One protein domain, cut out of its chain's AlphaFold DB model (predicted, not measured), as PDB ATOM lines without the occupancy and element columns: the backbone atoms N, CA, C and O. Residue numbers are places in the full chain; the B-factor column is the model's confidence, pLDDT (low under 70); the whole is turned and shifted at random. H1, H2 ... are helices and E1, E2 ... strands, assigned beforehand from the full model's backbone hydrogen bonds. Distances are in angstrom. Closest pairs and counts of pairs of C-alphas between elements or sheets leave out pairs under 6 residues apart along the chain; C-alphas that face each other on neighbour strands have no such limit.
ATOM      1  N   VAL A  71     176.799 207.043 152.735       47.88
ATOM      2  CA  VAL A  71     177.371 208.155 151.950       47.88
ATOM      3  C   VAL A  71     178.263 207.639 150.810       47.88
ATOM      4  O   VAL A  71     178.530 208.364 149.855       47.88
ATOM      5  N   TRP A  72     178.677 206.370 150.868       44.44
ATOM      6  CA  TRP A  72     179.414 205.682 149.816       44.44
ATOM      7  C   TRP A  72     178.816 204.306 149.495       44.44
ATOM      8  O   TRP A  72     178.516 203.511 150.384       44.44
ATOM      9  N   HIS A  73     178.732 204.002 148.200       49.38
ATOM     10  CA  HIS A  73     178.567 202.656 147.659       49.38
ATOM     11  C   HIS A  73     179.462 202.541 146.429       49.38
ATOM     12  O   HIS A  73     179.326 203.342 145.502       49.38
ATOM     13  N   GLY A  74     180.385 201.583 146.386       50.03
ATOM     14  CA  GLY A  74     181.315 201.533 145.266       50.03
ATOM     15  C   GLY A  74     181.932 200.181 144.968       50.03
ATOM     16  O   GLY A  74     182.046 199.286 145.802       50.03
ATOM     17  N   LEU A  75     182.308 200.067 143.701       49.09
ATOM     18  CA  LEU A  75     182.975 198.926 143.105       49.09
ATOM     19  C   LEU A  75     184.469 199.252 143.031       49.09
ATOM     20  O   LEU A  75     184.858 200.312 142.534       49.09
ATOM     21  N   THR A  76     185.315 198.342 143.498       48.94
ATOM     22  CA  THR A  76     186.761 198.457 143.308       48.94
ATOM     23  C   THR A  76     187.098 198.044 141.877       48.94
ATOM     24  O   THR A  76     186.881 196.891 141.503       48.94
ATOM     25  N   ILE A  77     187.628 198.966 141.068       52.66
ATOM     26  CA  ILE A  77     188.078 198.662 139.704       52.66
ATOM     27  C   ILE A  77     189.605 198.697 139.704       52.66
ATOM     28  O   ILE A  77     190.233 199.753 139.771       52.66
ATOM     29  N   SER A  78     190.226 197.522 139.634       46.16
ATOM     30  CA  SER A  78     191.673 197.421 139.468       46.16
ATOM     31  C   SER A  78     192.031 197.745 138.018       46.16
ATOM     32  O   SER A  78     191.862 196.903 137.136       46.16
ATOM     33  N   ASN A  79     192.527 198.953 137.763       46.44
ATOM     34  CA  ASN A  79     193.025 199.342 136.451       46.44
ATOM     35  C   ASN A  79     194.550 199.449 136.539       46.44
ATOM     36  O   ASN A  79     195.099 200.478 136.925       46.44
ATOM     37  N   GLN A  80     195.254 198.359 136.225       44.78
ATOM     38  CA  GLN A  80     196.719 198.330 136.231       44.78
ATOM     39  C   GLN A  80     197.272 199.156 135.054       44.78
ATOM     40  O   GLN A  80     197.706 198.623 134.040       44.78
ATOM     41  N   SER A  81     197.221 200.483 135.168       41.59
ATOM     42  CA  SER A  81     197.869 201.408 134.239       41.59
ATOM     43  C   SER A  81     199.333 201.582 134.650       41.59
ATOM     44  O   SER A  81     199.625 202.204 135.672       41.59
ATOM     45  N   ALA A  82     200.252 201.057 133.838       42.53
ATOM     46  CA  ALA A  82     201.688 200.983 134.115       42.53
ATOM     47  C   ALA A  82     202.449 202.335 134.118       42.53
ATOM     48  O   ALA A  82     203.616 202.360 134.493       42.53
ATOM     49  N   ASP A  83     201.816 203.464 133.772       41.91
ATOM     50  CA  ASP A  83     202.539 204.711 133.441       41.91
ATOM     51  C   ASP A  83     202.592 205.810 134.530       41.91
ATOM     52  O   ASP A  83     203.179 206.869 134.313       41.91
ATOM     53  N   ARG A  84     202.022 205.616 135.731       46.56
ATOM     54  CA  ARG A  84     202.044 206.632 136.826       46.56
ATOM     55  C   ARG A  84     202.495 206.083 138.185       46.56
ATOM     56  O   ARG A  84     201.972 206.451 139.236       46.56
ATOM     57  N   VAL A  85     203.458 205.167 138.157       51.97
ATOM     58  CA  VAL A  85     203.764 204.268 139.281       51.97
ATOM     59  C   VAL A  85     204.501 204.939 140.450       51.97
ATOM     60  O   VAL A  85     204.343 204.479 141.575       51.97
ATOM     61  N   SER A  86     205.230 206.048 140.277       60.22
ATOM     62  CA  SER A  86     206.064 206.575 141.376       60.22
ATOM     63  C   SER A  86     205.246 207.161 142.536       60.22
ATOM     64  O   SER A  86     205.312 206.653 143.652       60.22
ATOM     65  N   ASN A  87     204.404 208.172 142.300       71.44
ATOM     66  CA  ASN A  87     203.687 208.835 143.401       71.44
ATOM     67  C   ASN A  87     202.576 207.965 144.005       71.44
ATOM     68  O   ASN A  87     202.348 208.006 145.213       71.44
ATOM     69  N   ARG A  88     201.910 207.137 143.187       77.12
ATOM     70  CA  ARG A  88     200.844 206.248 143.669       77.12
ATOM     71  C   ARG A  88     201.381 205.118 144.538       77.12
ATOM     72  O   ARG A  88     200.778 204.819 145.564       77.12
ATOM     73  N   ALA A  89     202.516 204.522 144.169       79.19
ATOM     74  CA  ALA A  89     203.133 203.478 144.980       79.19
ATOM     75  C   ALA A  89     203.595 204.020 146.334       79.19
ATOM     76  O   ALA A  89     203.371 203.363 147.346       79.19
ATOM     77  N   HIS A  90     204.166 205.229 146.376       81.31
ATOM     78  CA  HIS A  90     204.540 205.876 147.636       81.31
ATOM     79  C   HIS A  90     203.325 206.183 148.519       81.31
ATOM     80  O   HIS A  90     203.355 205.896 149.715       81.31
ATOM     81  N   ALA A  91     202.243 206.700 147.932       82.19
ATOM     82  CA  ALA A  91     201.001 206.940 148.658       82.19
ATOM     83  C   ALA A  91     200.414 205.631 149.212       82.19
ATOM     84  O   ALA A  91     200.119 205.547 150.397       82.19
ATOM     85  N   ALA A  92     200.327 204.576 148.398       84.38
ATOM     86  CA  ALA A  92     199.821 203.272 148.828       84.38
ATOM     87  C   ALA A  92     200.736 202.586 149.861       84.38
ATOM     88  O   ALA A  92     200.256 201.885 150.754       84.38
ATOM     89  N   ALA A  93     202.053 202.805 149.778       82.44
ATOM     90  CA  ALA A  93     203.021 202.297 150.746       82.44
ATOM     91  C   ALA A  93     202.779 202.850 152.150       82.44
ATOM     92  O   ALA A  93     202.912 202.098 153.115       82.44
ATOM     93  N   ALA A  94     202.354 204.115 152.266       82.50
ATOM     94  CA  ALA A  94     201.982 204.706 153.552       82.50
ATOM     95  C   ALA A  94     200.848 203.930 154.244       82.50
ATOM     96  O   ALA A  94     200.797 203.917 155.467       82.50
ATOM     97  N   TYR A  95     200.007 203.237 153.465       80.25
ATOM     98  CA  TYR A  95     198.902 202.400 153.937       80.25
ATOM     99  C   TYR A  95     199.236 200.900 154.030       80.25
ATOM    100  O   TYR A  95     198.368 200.086 154.352       80.25
ATOM    101  N   GLY A  96     200.477 200.495 153.730       81.38
ATOM    102  CA  GLY A  96     200.860 199.080 153.633       81.38
ATOM    103  C   GLY A  96     200.213 198.345 152.448       81.38
ATOM    104  O   GLY A  96     200.100 197.121 152.466       81.38
ATOM    105  N   ALA A  97     199.773 199.082 151.422       83.00
ATOM    106  CA  ALA A  97     199.012 198.585 150.274       83.00
ATOM    107  C   ALA A  97     199.787 198.714 148.950       83.00
ATOM    108  O   ALA A  97     199.198 198.962 147.901       83.00
ATOM    109  N   THR A  98     201.114 198.546 148.968       79.00
ATOM    110  CA  THR A  98     201.985 198.718 147.784       79.00
ATOM    111  C   THR A  98     201.514 197.931 146.558       79.00
ATOM    112  O   THR A  98     201.533 198.454 145.447       79.00
ATOM    113  N   TYR A  99     201.012 196.710 146.756       77.69
ATOM    114  CA  TYR A  99     200.488 195.851 145.686       77.69
ATOM    115  C   TYR A  99     199.165 196.342 145.073       77.69
ATOM    116  O   TYR A  99     198.752 195.850 144.028       77.69
ATOM    117  N   GLN A 100     198.500 197.310 145.706       80.94
ATOM    118  CA  GLN A 100     197.222 197.881 145.278       80.94
ATOM    119  C   GLN A 100     197.360 199.326 144.772       80.94
ATOM    120  O   GLN A 100     196.354 200.004 144.557       80.94
ATOM    121  N   ALA A 101     198.583 199.805 144.528       79.00
ATOM    122  CA  ALA A 101     198.849 201.171 144.070       79.00
ATOM    123  C   ALA A 101     198.158 201.545 142.739       79.00
ATOM    124  O   ALA A 101     197.920 202.722 142.477       79.00
ATOM    125  N   GLY A 102     197.829 200.553 141.902       78.56
ATOM    126  CA  GLY A 102     197.086 200.729 140.648       78.56
ATOM    127  C   GLY A 102     195.561 200.650 140.788       78.56
ATOM    128  O   GLY A 102     194.866 200.568 139.784       78.56
ATOM    129  N   THR A 103     195.028 200.604 142.007       79.25
ATOM    130  CA  THR A 103     193.585 200.460 142.227       79.25
ATOM    131  C   THR A 103     192.933 201.829 142.302       79.25
ATOM    132  O   THR A 103     193.351 202.654 143.113       79.25
ATOM    133  N   ASP A 104     191.898 202.053 141.494       81.06
ATOM    134  CA  ASP A 104     191.036 203.223 141.627       81.06
ATOM    135  C   ASP A 104     189.740 202.787 142.337       81.06
ATOM    136  O   ASP A 104     189.145 201.747 142.027       81.06
ATOM    137  N   ALA A 105     189.302 203.577 143.316       81.75
ATOM    138  CA  ALA A 105     188.025 203.380 143.988       81.75
ATOM    139  C   ALA A 105     186.960 204.203 143.260       81.75
ATOM    140  O   ALA A 105     187.123 205.410 143.068       81.75
ATOM    141  N   VAL A 106     185.862 203.572 142.845       83.06
ATOM    142  CA  VAL A 106     184.706 204.312 142.328       83.06
ATOM    143  C   VAL A 106     183.823 204.673 143.511       83.06
ATOM    144  O   VAL A 106     183.292 203.790 144.177       83.06
ATOM    145  N   VAL A 107     183.687 205.965 143.793       82.06
ATOM    146  CA  VAL A 107     182.827 206.496 144.851       82.06
ATOM    147  C   VAL A 107     181.562 207.083 144.229       82.06
ATOM    148  O   VAL A 107     181.635 207.859 143.276       82.06
ATOM    149  N   VAL A 108     180.391 206.690 144.730       83.06
ATOM    150  CA  VAL A 108     179.135 207.399 144.455       83.06
ATOM    151  C   VAL A 108     178.990 208.460 145.531       83.06
ATOM    152  O   VAL A 108     179.039 208.130 146.710       83.06
ATOM    153  N   VAL A 109     178.859 209.718 145.124       82.88
ATOM    154  CA  VAL A 109     178.708 210.850 146.040       82.88
ATOM    155  C   VAL A 109     177.435 211.592 145.688       82.88
ATOM    156  O   VAL A 109     177.194 211.871 144.513       82.88
ATOM    157  N   ASP A 110     176.643 211.951 146.691       80.81
ATOM    158  CA  ASP A 110     175.450 212.763 146.472       80.81
ATOM    159  C   ASP A 110     175.808 214.084 145.794       80.81
ATOM    160  O   ASP A 110     176.740 214.795 146.210       80.81
ATOM    161  N   GLY A 111     175.030 214.420 144.764       76.88
ATOM    162  CA  GLY A 111     175.136 215.683 144.052       76.88
ATOM    163  C   GLY A 111     175.080 216.873 145.007       76.88
ATOM    164  O   GLY A 111     174.524 216.809 146.111       76.88
ATOM    165  N   LEU A 112     175.714 217.981 144.623       80.06
ATOM    166  CA  LEU A 112     175.827 219.140 145.513       80.06
ATOM    167  C   LEU A 112     174.443 219.713 145.844       80.06
ATOM    168  O   LEU A 112     174.234 220.255 146.934       80.06
ATOM    169  N   PHE A 113     173.512 219.550 144.909       78.50
ATOM    170  CA  PHE A 113     172.127 219.963 145.028       78.50
ATOM    171  C   PHE A 113     171.197 218.749 145.164       78.50
ATOM    172  O   PHE A 113     171.463 217.708 144.576       78.50
ATOM    173  N   PRO A 114     170.066 218.877 145.879       74.50
ATOM    174  CA  PRO A 114     169.162 217.754 146.162       74.50
ATOM    175  C   PRO A 114     168.457 217.173 144.926       74.50
ATOM    176  O   PRO A 114     167.872 216.102 145.005       74.50
ATOM    177  N   PHE A 115     168.472 217.884 143.797       80.06
ATOM    178  CA  PHE A 115     167.915 217.415 142.525       80.06
ATOM    179  C   PHE A 115     168.961 216.745 141.624       80.06
ATOM    180  O   PHE A 115     168.613 216.207 140.574       80.06
ATOM    181  N   GLU A 116     170.242 216.818 141.986       77.62
ATOM    182  CA  GLU A 116     171.292 216.084 141.295       77.62
ATOM    183  C   GLU A 116     171.324 214.664 141.862       77.62
ATOM    184  O   GLU A 116     171.480 214.472 143.065       77.62
ATOM    185  N   GLY A 117     171.174 213.663 140.993       80.69
ATOM    186  CA  GLY A 117     171.418 212.276 141.381       80.69
ATOM    187  C   GLY A 117     172.869 212.060 141.829       80.69
ATOM    188  O   GLY A 117     173.740 212.909 141.615       80.69
ATOM    189  N   GLY A 118     173.140 210.902 142.431       80.94
ATOM    190  CA  GLY A 118     174.493 210.524 142.838       80.94
ATOM    191  C   GLY A 118     175.481 210.578 141.666       80.94
ATOM    192  O   GLY A 118     175.250 210.000 140.602       80.94
ATOM    193  N   VAL A 119     176.599 211.273 141.862       80.88
ATOM    194  CA  VAL A 119     177.682 211.396 140.885       80.88
ATOM    195  C   VAL A 119     178.714 210.306 141.152       80.88
ATOM    196  O   VAL A 119     179.252 210.192 142.253       80.88
ATOM    197  N   LYS A 120     179.015 209.507 140.125       81.38
ATOM    198  CA  LYS A 120     180.077 208.491 140.158       81.38
ATOM    199  C   LYS A 120     181.423 209.169 139.887       81.38
ATOM    200  O   LYS A 120     181.617 209.745 138.816       81.38
ATOM    201  N   VAL A 121     182.356 209.093 140.832       83.06
ATOM    202  CA  VAL A 121     183.706 209.666 140.721       83.06
ATOM    203  C   VAL A 121     184.736 208.564 140.943       83.06
ATOM    204  O   VAL A 121     184.681 207.845 141.933       83.06
ATOM    205  N   ALA A 122     185.692 208.417 140.026       83.25
ATOM    206  CA  ALA A 122     186.852 207.559 140.247       83.25
ATOM    207  C   ALA A 122     187.910 208.343 141.031       83.25
ATOM    208  O   ALA A 122     188.356 209.402 140.582       83.25
ATOM    209  N   VAL A 123     188.305 207.835 142.196       85.94
ATOM    210  CA  VAL A 123     189.323 208.445 143.055       85.94
ATOM    211  C   VAL A 123     190.472 207.486 143.310       85.94
ATOM    212  O   VAL A 123     190.284 206.281 143.460       85.94
ATOM    213  N   ASN A 124     191.678 208.042 143.396       87.62
ATOM    214  CA  ASN A 124     192.815 207.325 143.946       87.62
ATOM    215  C   ASN A 124     192.593 207.196 145.464       87.62
ATOM    216  O   ASN A 124     192.617 208.218 146.155       87.62
ATOM    217  N   PRO A 125     192.382 205.987 146.008       86.88
ATOM    218  CA  PRO A 125     192.056 205.829 147.417       86.88
ATOM    219  C   PRO A 125     193.224 206.185 148.337       86.88
ATOM    220  O   PRO A 125     193.007 206.402 149.523       86.88
ATOM    221  N   TRP A 126     194.449 206.271 147.817       88.44
ATOM    222  CA  TRP A 126     195.659 206.520 148.603       88.44
ATOM    223  C   TRP A 126     196.012 208.005 148.721       88.44
ATOM    224  O   TRP A 126     196.906 208.369 149.479       88.44
ATOM    225  N   GLU A 127     195.326 208.869 147.974       87.88
ATOM    226  CA  GLU A 127     195.616 210.297 147.899       87.88
ATOM    227  C   GLU A 127     194.449 211.109 148.461       87.88
ATOM    228  O   GLU A 127     193.286 210.815 148.197       87.88
ATOM    229  N   THR A 128     194.758 212.133 149.255       86.31
ATOM    230  CA  THR A 128     193.734 213.022 149.814       86.31
ATOM    231  C   THR A 128     193.114 213.866 148.710       86.31
ATOM    232  O   THR A 128     193.837 214.558 147.986       86.31
ATOM    233  N   VAL A 129     191.787 213.886 148.628       85.62
ATOM    234  CA  VAL A 129     191.069 214.737 147.681       85.62
ATOM    235  C   VAL A 129     190.949 216.135 148.286       85.62
ATOM    236  O   VAL A 129     190.161 216.373 149.196       85.62
ATOM    237  N   SER A 130     191.740 217.090 147.793       80.56
ATOM    238  CA  SER A 130     191.646 218.493 148.218       80.56
ATOM    239  C   SER A 130     191.243 219.400 147.062       80.56
ATOM    240  O   SER A 130     191.926 219.437 146.040       80.56
ATOM    241  N   ALA A 131     190.180 220.186 147.247       70.38
ATOM    242  CA  ALA A 131     189.859 221.307 146.370       70.38
ATOM    243  C   ALA A 131     190.839 222.460 146.646       70.38
ATOM    244  O   ALA A 131     190.593 223.271 147.527       70.38
ATOM    245  N   ASP A 132     191.959 222.501 145.923       65.44
ATOM    246  CA  ASP A 132     192.938 223.599 145.883       65.44
ATOM    247  C   ASP A 132     193.486 224.100 147.238       65.44
ATOM    248  O   ASP A 132     192.921 224.958 147.913       65.44
ATOM    249  N   ARG A 133     194.703 223.658 147.577       57.25
ATOM    250  CA  ARG A 133     195.435 224.044 148.801       57.25
ATOM    251  C   ARG A 133     195.941 225.501 148.843       57.25
ATOM    252  O   ARG A 133     196.541 225.884 149.838       57.25
ATOM    253  N   GLY A 134     195.751 226.300 147.787       56.69
ATOM    254  CA  GLY A 134     196.479 227.568 147.598       56.69
ATOM    255  C   GLY A 134     195.652 228.789 147.190       56.69
ATOM    256  O   GLY A 134     196.233 229.817 146.853       56.69
ATOM    257  N   ALA A 135     194.320 228.717 147.179       53.94
ATOM    258  CA  ALA A 135     193.494 229.809 146.669       53.94
ATOM    259  C   ALA A 135     192.836 230.623 147.796       53.94
ATOM    260  O   ALA A 135     192.163 230.068 148.662       53.94
ATOM    261  N   ASN A 136     192.995 231.952 147.745       60.22
ATOM    262  CA  ASN A 136     192.370 232.902 148.672       60.22
ATOM    263  C   ASN A 136     190.873 232.599 148.882       60.22
ATOM    264  O   ASN A 136     190.113 232.380 147.934       60.22
ATOM    265  N   HIS A 137     190.491 232.582 150.157       56.94
ATOM    266  CA  HIS A 137     189.258 232.042 150.743       56.94
ATOM    267  C   HIS A 137     188.027 232.945 150.562       56.94
ATOM    268  O   HIS A 137     186.941 232.626 151.045       56.94
ATOM    269  N   THR A 138     188.169 234.061 149.856       57.78
ATOM    270  CA  THR A 138     187.142 235.091 149.775       57.78
ATOM    271  C   THR A 138     186.345 235.014 148.462       57.78
ATOM    272  O   THR A 138     186.861 235.121 147.350       57.78
ATOM    273  N   THR A 139     185.034 234.818 148.642       64.25
ATOM    274  CA  THR A 139     183.915 235.323 147.816       64.25
ATOM    275  C   THR A 139     183.441 234.580 146.559       64.25
ATOM    276  O   THR A 139     182.435 235.000 145.996       64.25
ATOM    277  N   ASN A 140     184.036 233.466 146.111       79.12
ATOM    278  CA  ASN A 140     183.484 232.750 144.943       79.12
ATOM    279  C   ASN A 140     182.554 231.574 145.345       79.12
ATOM    280  O   ASN A 140     183.059 230.563 145.845       79.12
ATOM    281  N   PRO A 141     181.227 231.639 145.082       77.38
ATOM    282  CA  PRO A 141     180.286 230.558 145.406       77.38
ATOM    283  C   PRO A 141     180.588 229.245 144.667       77.38
ATOM    284  O   PRO A 141     180.338 228.163 145.191       77.38
ATOM    285  N   TYR A 142     181.209 229.300 143.485       78.06
ATOM    286  CA  TYR A 142     181.640 228.098 142.768       78.06
ATOM    287  C   TYR A 142     182.825 227.408 143.454       78.06
ATOM    288  O   TYR A 142     182.954 226.185 143.389       78.06
ATOM    289  N   ARG A 143     183.690 228.163 144.147       78.38
ATOM    290  CA  ARG A 143     184.794 227.577 144.925       78.38
ATOM    291  C   ARG A 143     184.287 226.902 146.193       78.38
ATOM    292  O   ARG A 143     184.745 225.808 146.504       78.38
ATOM    293  N   SER A 144     183.328 227.506 146.896       79.44
ATOM    294  CA  SER A 144     182.730 226.876 148.081       79.44
ATOM    295  C   SER A 144     181.952 225.607 147.714       79.44
ATOM    296  O   SER A 144     182.069 224.604 148.413       79.44
ATOM    297  N   ALA A 145     181.247 225.617 146.579       80.94
ATOM    298  CA  ALA A 145     180.614 224.445 145.978       80.94
ATOM    299  C   ALA A 145     181.618 223.315 145.683       80.94
ATOM    300  O   ALA A 145     181.436 222.189 146.142       80.94
ATOM    301  N   ARG A 146     182.719 223.623 144.980       81.75
ATOM    302  CA  ARG A 146     183.787 222.649 144.687       81.75
ATOM    303  C   ARG A 146     184.451 222.101 145.945       81.75
ATOM    304  O   ARG A 146     184.757 220.916 145.991       81.75
ATOM    305  N   ARG A 147     184.644 222.940 146.966       84.38
ATOM    306  CA  ARG A 147     185.194 222.504 148.252       84.38
ATOM    307  C   ARG A 147     184.268 221.516 148.950       84.38
ATOM    308  O   ARG A 147     184.731 220.450 149.323       84.38
ATOM    309  N   LYS A 148     182.968 221.815 149.029       86.50
ATOM    310  CA  LYS A 148     181.969 220.885 149.579       86.50
ATOM    311  C   LYS A 148     181.924 219.565 148.807       86.50
ATOM    312  O   LYS A 148     181.841 218.508 149.418       86.50
ATOM    313  N   ALA A 149     182.003 219.617 147.477       84.62
ATOM    314  CA  ALA A 149     182.061 218.407 146.660       84.62
ATOM    315  C   ALA A 149     183.324 217.580 146.965       84.62
ATOM    316  O   ALA A 149     183.223 216.378 147.186       84.62
ATOM    317  N   ALA A 150     184.493 218.219 147.053       87.56
ATOM    318  CA  ALA A 150     185.736 217.544 147.425       87.56
ATOM    319  C   ALA A 150     185.700 216.977 148.854       87.56
ATOM    320  O   ALA A 150     186.155 215.860 149.058       87.56
ATOM    321  N   GLU A 151     185.119 217.698 149.818       89.00
ATOM    322  CA  GLU A 151     184.914 217.223 151.195       89.00
ATOM    323  C   GLU A 151     184.051 215.951 151.227       89.00
ATOM    324  O   GLU A 151     184.403 214.991 151.908       89.00
ATOM    325  N   ARG A 152     182.962 215.898 150.445       88.19
ATOM    326  CA  ARG A 152     182.118 214.694 150.346       88.19
ATOM    327  C   ARG A 152     182.833 213.526 149.674       88.19
ATOM    328  O   ARG A 152     182.719 212.394 150.130       88.19
ATOM    329  N   VAL A 153     183.587 213.797 148.609       88.12
ATOM    330  CA  VAL A 153     184.412 212.786 147.935       88.12
ATOM    331  C   VAL A 153     185.479 212.236 148.888       88.12
ATOM    332  O   VAL A 153     185.705 211.028 148.923       88.12
ATOM    333  N   GLU A 154     186.104 213.093 149.694       90.31
ATOM    334  CA  GLU A 154     187.079 212.686 150.707       90.31
ATOM    335  C   GLU A 154     186.427 211.864 151.824       90.31
ATOM    336  O   GLU A 154     186.976 210.840 152.226       90.31
ATOM    337  N   GLN A 155     185.235 212.245 152.288       90.12
ATOM    338  CA  GLN A 155     184.479 211.443 153.251       90.12
ATOM    339  C   GLN A 155     184.167 210.048 152.690       90.12
ATOM    340  O   GLN A 155     184.439 209.049 153.355       90.12
ATOM    341  N   ALA A 156     183.686 209.970 151.449       87.81
ATOM    342  CA  ALA A 156     183.415 208.707 150.771       87.81
ATOM    343  C   ALA A 156     184.688 207.851 150.600       87.81
ATOM    344  O   ALA A 156     184.660 206.636 150.795       87.81
ATOM    345  N   ARG A 157     185.838 208.482 150.312       89.38
ATOM    346  CA  ARG A 157     187.154 207.818 150.279       89.38
ATOM    347  C   ARG A 157     187.536 207.235 151.644       89.38
ATOM    348  O   ARG A 157     188.040 206.116 151.711       89.38
ATOM    349  N   LEU A 158     187.322 207.976 152.730       89.62
ATOM    350  CA  LEU A 158     187.629 207.522 154.090       89.62
ATOM    351  C   LEU A 158     186.712 206.379 154.537       89.62
ATOM    352  O   LEU A 158     187.182 205.438 155.180       89.62
ATOM    353  N   GLU A 159     185.429 206.435 154.182       87.88
ATOM    354  CA  GLU A 159     184.482 205.341 154.415       87.88
ATOM    355  C   GLU A 159     184.908 204.080 153.661       87.88
ATOM    356  O   GLU A 159     185.000 203.016 154.272       87.88
ATOM    357  N   TRP A 160     185.299 204.211 152.390       86.88
ATOM    358  CA  TRP A 160     185.862 203.099 151.623       86.88
ATOM    359  C   TRP A 160     187.096 202.490 152.293       86.88
ATOM    360  O   TRP A 160     187.164 201.277 152.486       86.88
ATOM    361  N   LEU A 161     188.062 203.325 152.695       87.94
ATOM    362  CA  LEU A 161     189.266 202.857 153.386       87.94
ATOM    363  C   LEU A 161     188.909 202.097 154.665       87.94
ATOM    364  O   LEU A 161     189.450 201.017 154.904       87.94
ATOM    365  N   LYS A 162     187.960 202.615 155.450       87.69
ATOM    366  CA  LYS A 162     187.478 201.965 156.671       87.69
ATOM    367  C   LYS A 162     186.843 200.603 156.380       87.69
ATOM    368  O   LYS A 162     187.117 199.653 157.110       87.69
ATOM    369  N   GLU A 163     186.029 200.491 155.333       84.62
ATOM    370  CA  GLU A 163     185.405 199.224 154.928       84.62
ATOM    371  C   GLU A 163     186.425 198.190 154.441       84.62
ATOM    372  O   GLU A 163     186.275 197.002 154.713       84.62
ATOM    373  N   GLN A 164     187.500 198.642 153.796       82.19
ATOM    374  CA  GLN A 164     188.624 197.794 153.390       82.19
ATOM    375  C   GLN A 164     189.615 197.502 154.540       82.19
ATOM    376  O   GLN A 164     190.691 196.949 154.317       82.19
ATOM    377  N   GLY A 165     189.289 197.887 155.779       85.19
ATOM    378  CA  GLY A 165     190.123 197.627 156.954       85.19
ATOM    379  C   GLY A 165     191.339 198.550 157.089       85.19
ATOM    380  O   GLY A 165     192.226 198.282 157.901       85.19
ATOM    381  N   TYR A 166     191.407 199.651 156.346       86.44
ATOM    382  CA  TYR A 166     192.436 200.677 156.504       86.44
ATOM    383  C   TYR A 166     191.959 201.736 157.502       86.44
ATOM    384  O   TYR A 166     191.195 202.640 157.167       86.44
ATOM    385  N   VAL A 167     192.427 201.645 158.750       82.88
ATOM    386  CA  VAL A 167     192.100 202.603 159.818       82.88
ATOM    387  C   VAL A 167     193.389 203.257 160.300       82.88
ATOM    388  O   VAL A 167     194.362 202.578 160.613       82.88
ATOM    389  N   GLY A 168     193.422 204.592 160.339       77.75
ATOM    390  CA  GLY A 168     194.589 205.338 160.832       77.75
ATOM    391  C   GLY A 168     195.837 205.235 159.950       77.75
ATOM    392  O   GLY A 168     196.942 205.436 160.438       77.75
ATOM    393  N   GLY A 169     195.682 204.909 158.665       71.38
ATOM    394  CA  GLY A 169     196.820 204.770 157.756       71.38
ATOM    395  C   GLY A 169     197.493 203.403 157.791       71.38
ATOM    396  O   GLY A 169     198.487 203.214 157.115       71.38
ATOM    397  N   VAL A 170     196.971 202.430 158.537       73.25
ATOM    398  CA  VAL A 170     197.524 201.071 158.564       73.25
ATOM    399  C   VAL A 170     196.414 200.087 158.233       73.25
ATOM    400  O   VAL A 170     195.274 200.250 158.678       73.25
ATOM    401  N   ARG A 171     196.734 199.057 157.441       76.75
ATOM    402  CA  ARG A 171     195.838 197.914 157.249       76.75
ATOM    403  C   ARG A 171     195.666 197.230 158.598       76.75
ATOM    404  O   ARG A 171     196.552 196.519 159.071       76.75
ATOM    405  N   THR A 172     194.538 197.480 159.245       74.88
ATOM    406  CA  THR A 172     194.128 196.671 160.382       74.88
ATOM    407  C   THR A 172     193.859 195.279 159.835       74.88
ATOM    408  O   THR A 172     193.239 195.138 158.781       74.88
TER     409      THR A 172
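AT A GLANCE: This is residues 71 to 172 of the 260 residues of an uncharacterized protein of Phycisphaerales bacterium (UniProt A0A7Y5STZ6). One long helix, H2, packs slantwise on one face of a small three-stranded sheet, whose other face is bare. The short helix H1 lies off the sheet, and residues 136 to 142, of which 141 and 142 belong to H2 and the others to the loop from E3 to H2, stick out. The printed part has 102 residues, with two named helices and three named strands in the order E1, H1, E2, E3, H2 along the chain; the sheet's order is E1, E2, E3, all antiparallel. The class is mixed, helices and strands, in two layers, H2 over one sheet face, though under half of the residues are in named elements. The whole is compact, with a radius of gyration of the C-alphas of 14.7 A, and spans 42 by 29 by 28 A.

HOW THE PARTS SIT: E1, residues 76 to 78, is antiparallel to E2, residues 103 to 109, at 150 degrees; N 77 and O 104 are 3.3 A apart. E2 and E3, residues 119 to 123, form a hairpin at 154 degrees, with N 107 and O 121 at 2.8 A. H1, residues 85 to 94, is not on the sheet and is apart from E3. H2, residues 141 to 163, is on the sheet at a height over the sheet of 9.3 A; its closest C-alphas to E2 are those of Val 109 and Val 153, 6.3 A. On the local plane it stands at 57 degrees to E2, only just slantwise to the strands. In H1 and H2 every O i to N i+4 pair is within hydrogen-bond range.

IN THESE COORDINATES: E1 begins at C-alpha 76 (186.761, 198.457, 143.308) and measures 6.3 A. H1 measures 14.4 A, E2 18.5 A, E3 12.2 A and H2 33.1 A, ending at C-alpha 163 (185.405, 199.224, 154.928).

THE WHOLE: The farthest C-alphas, those of Tyr 99 and Thr 139, are 42.9 A apart. The printed part has no cut. The link from E3 to H2, 17 residues, is long. The model's pLDDT is under 70 at residues 71 to 86 and 132 to 139.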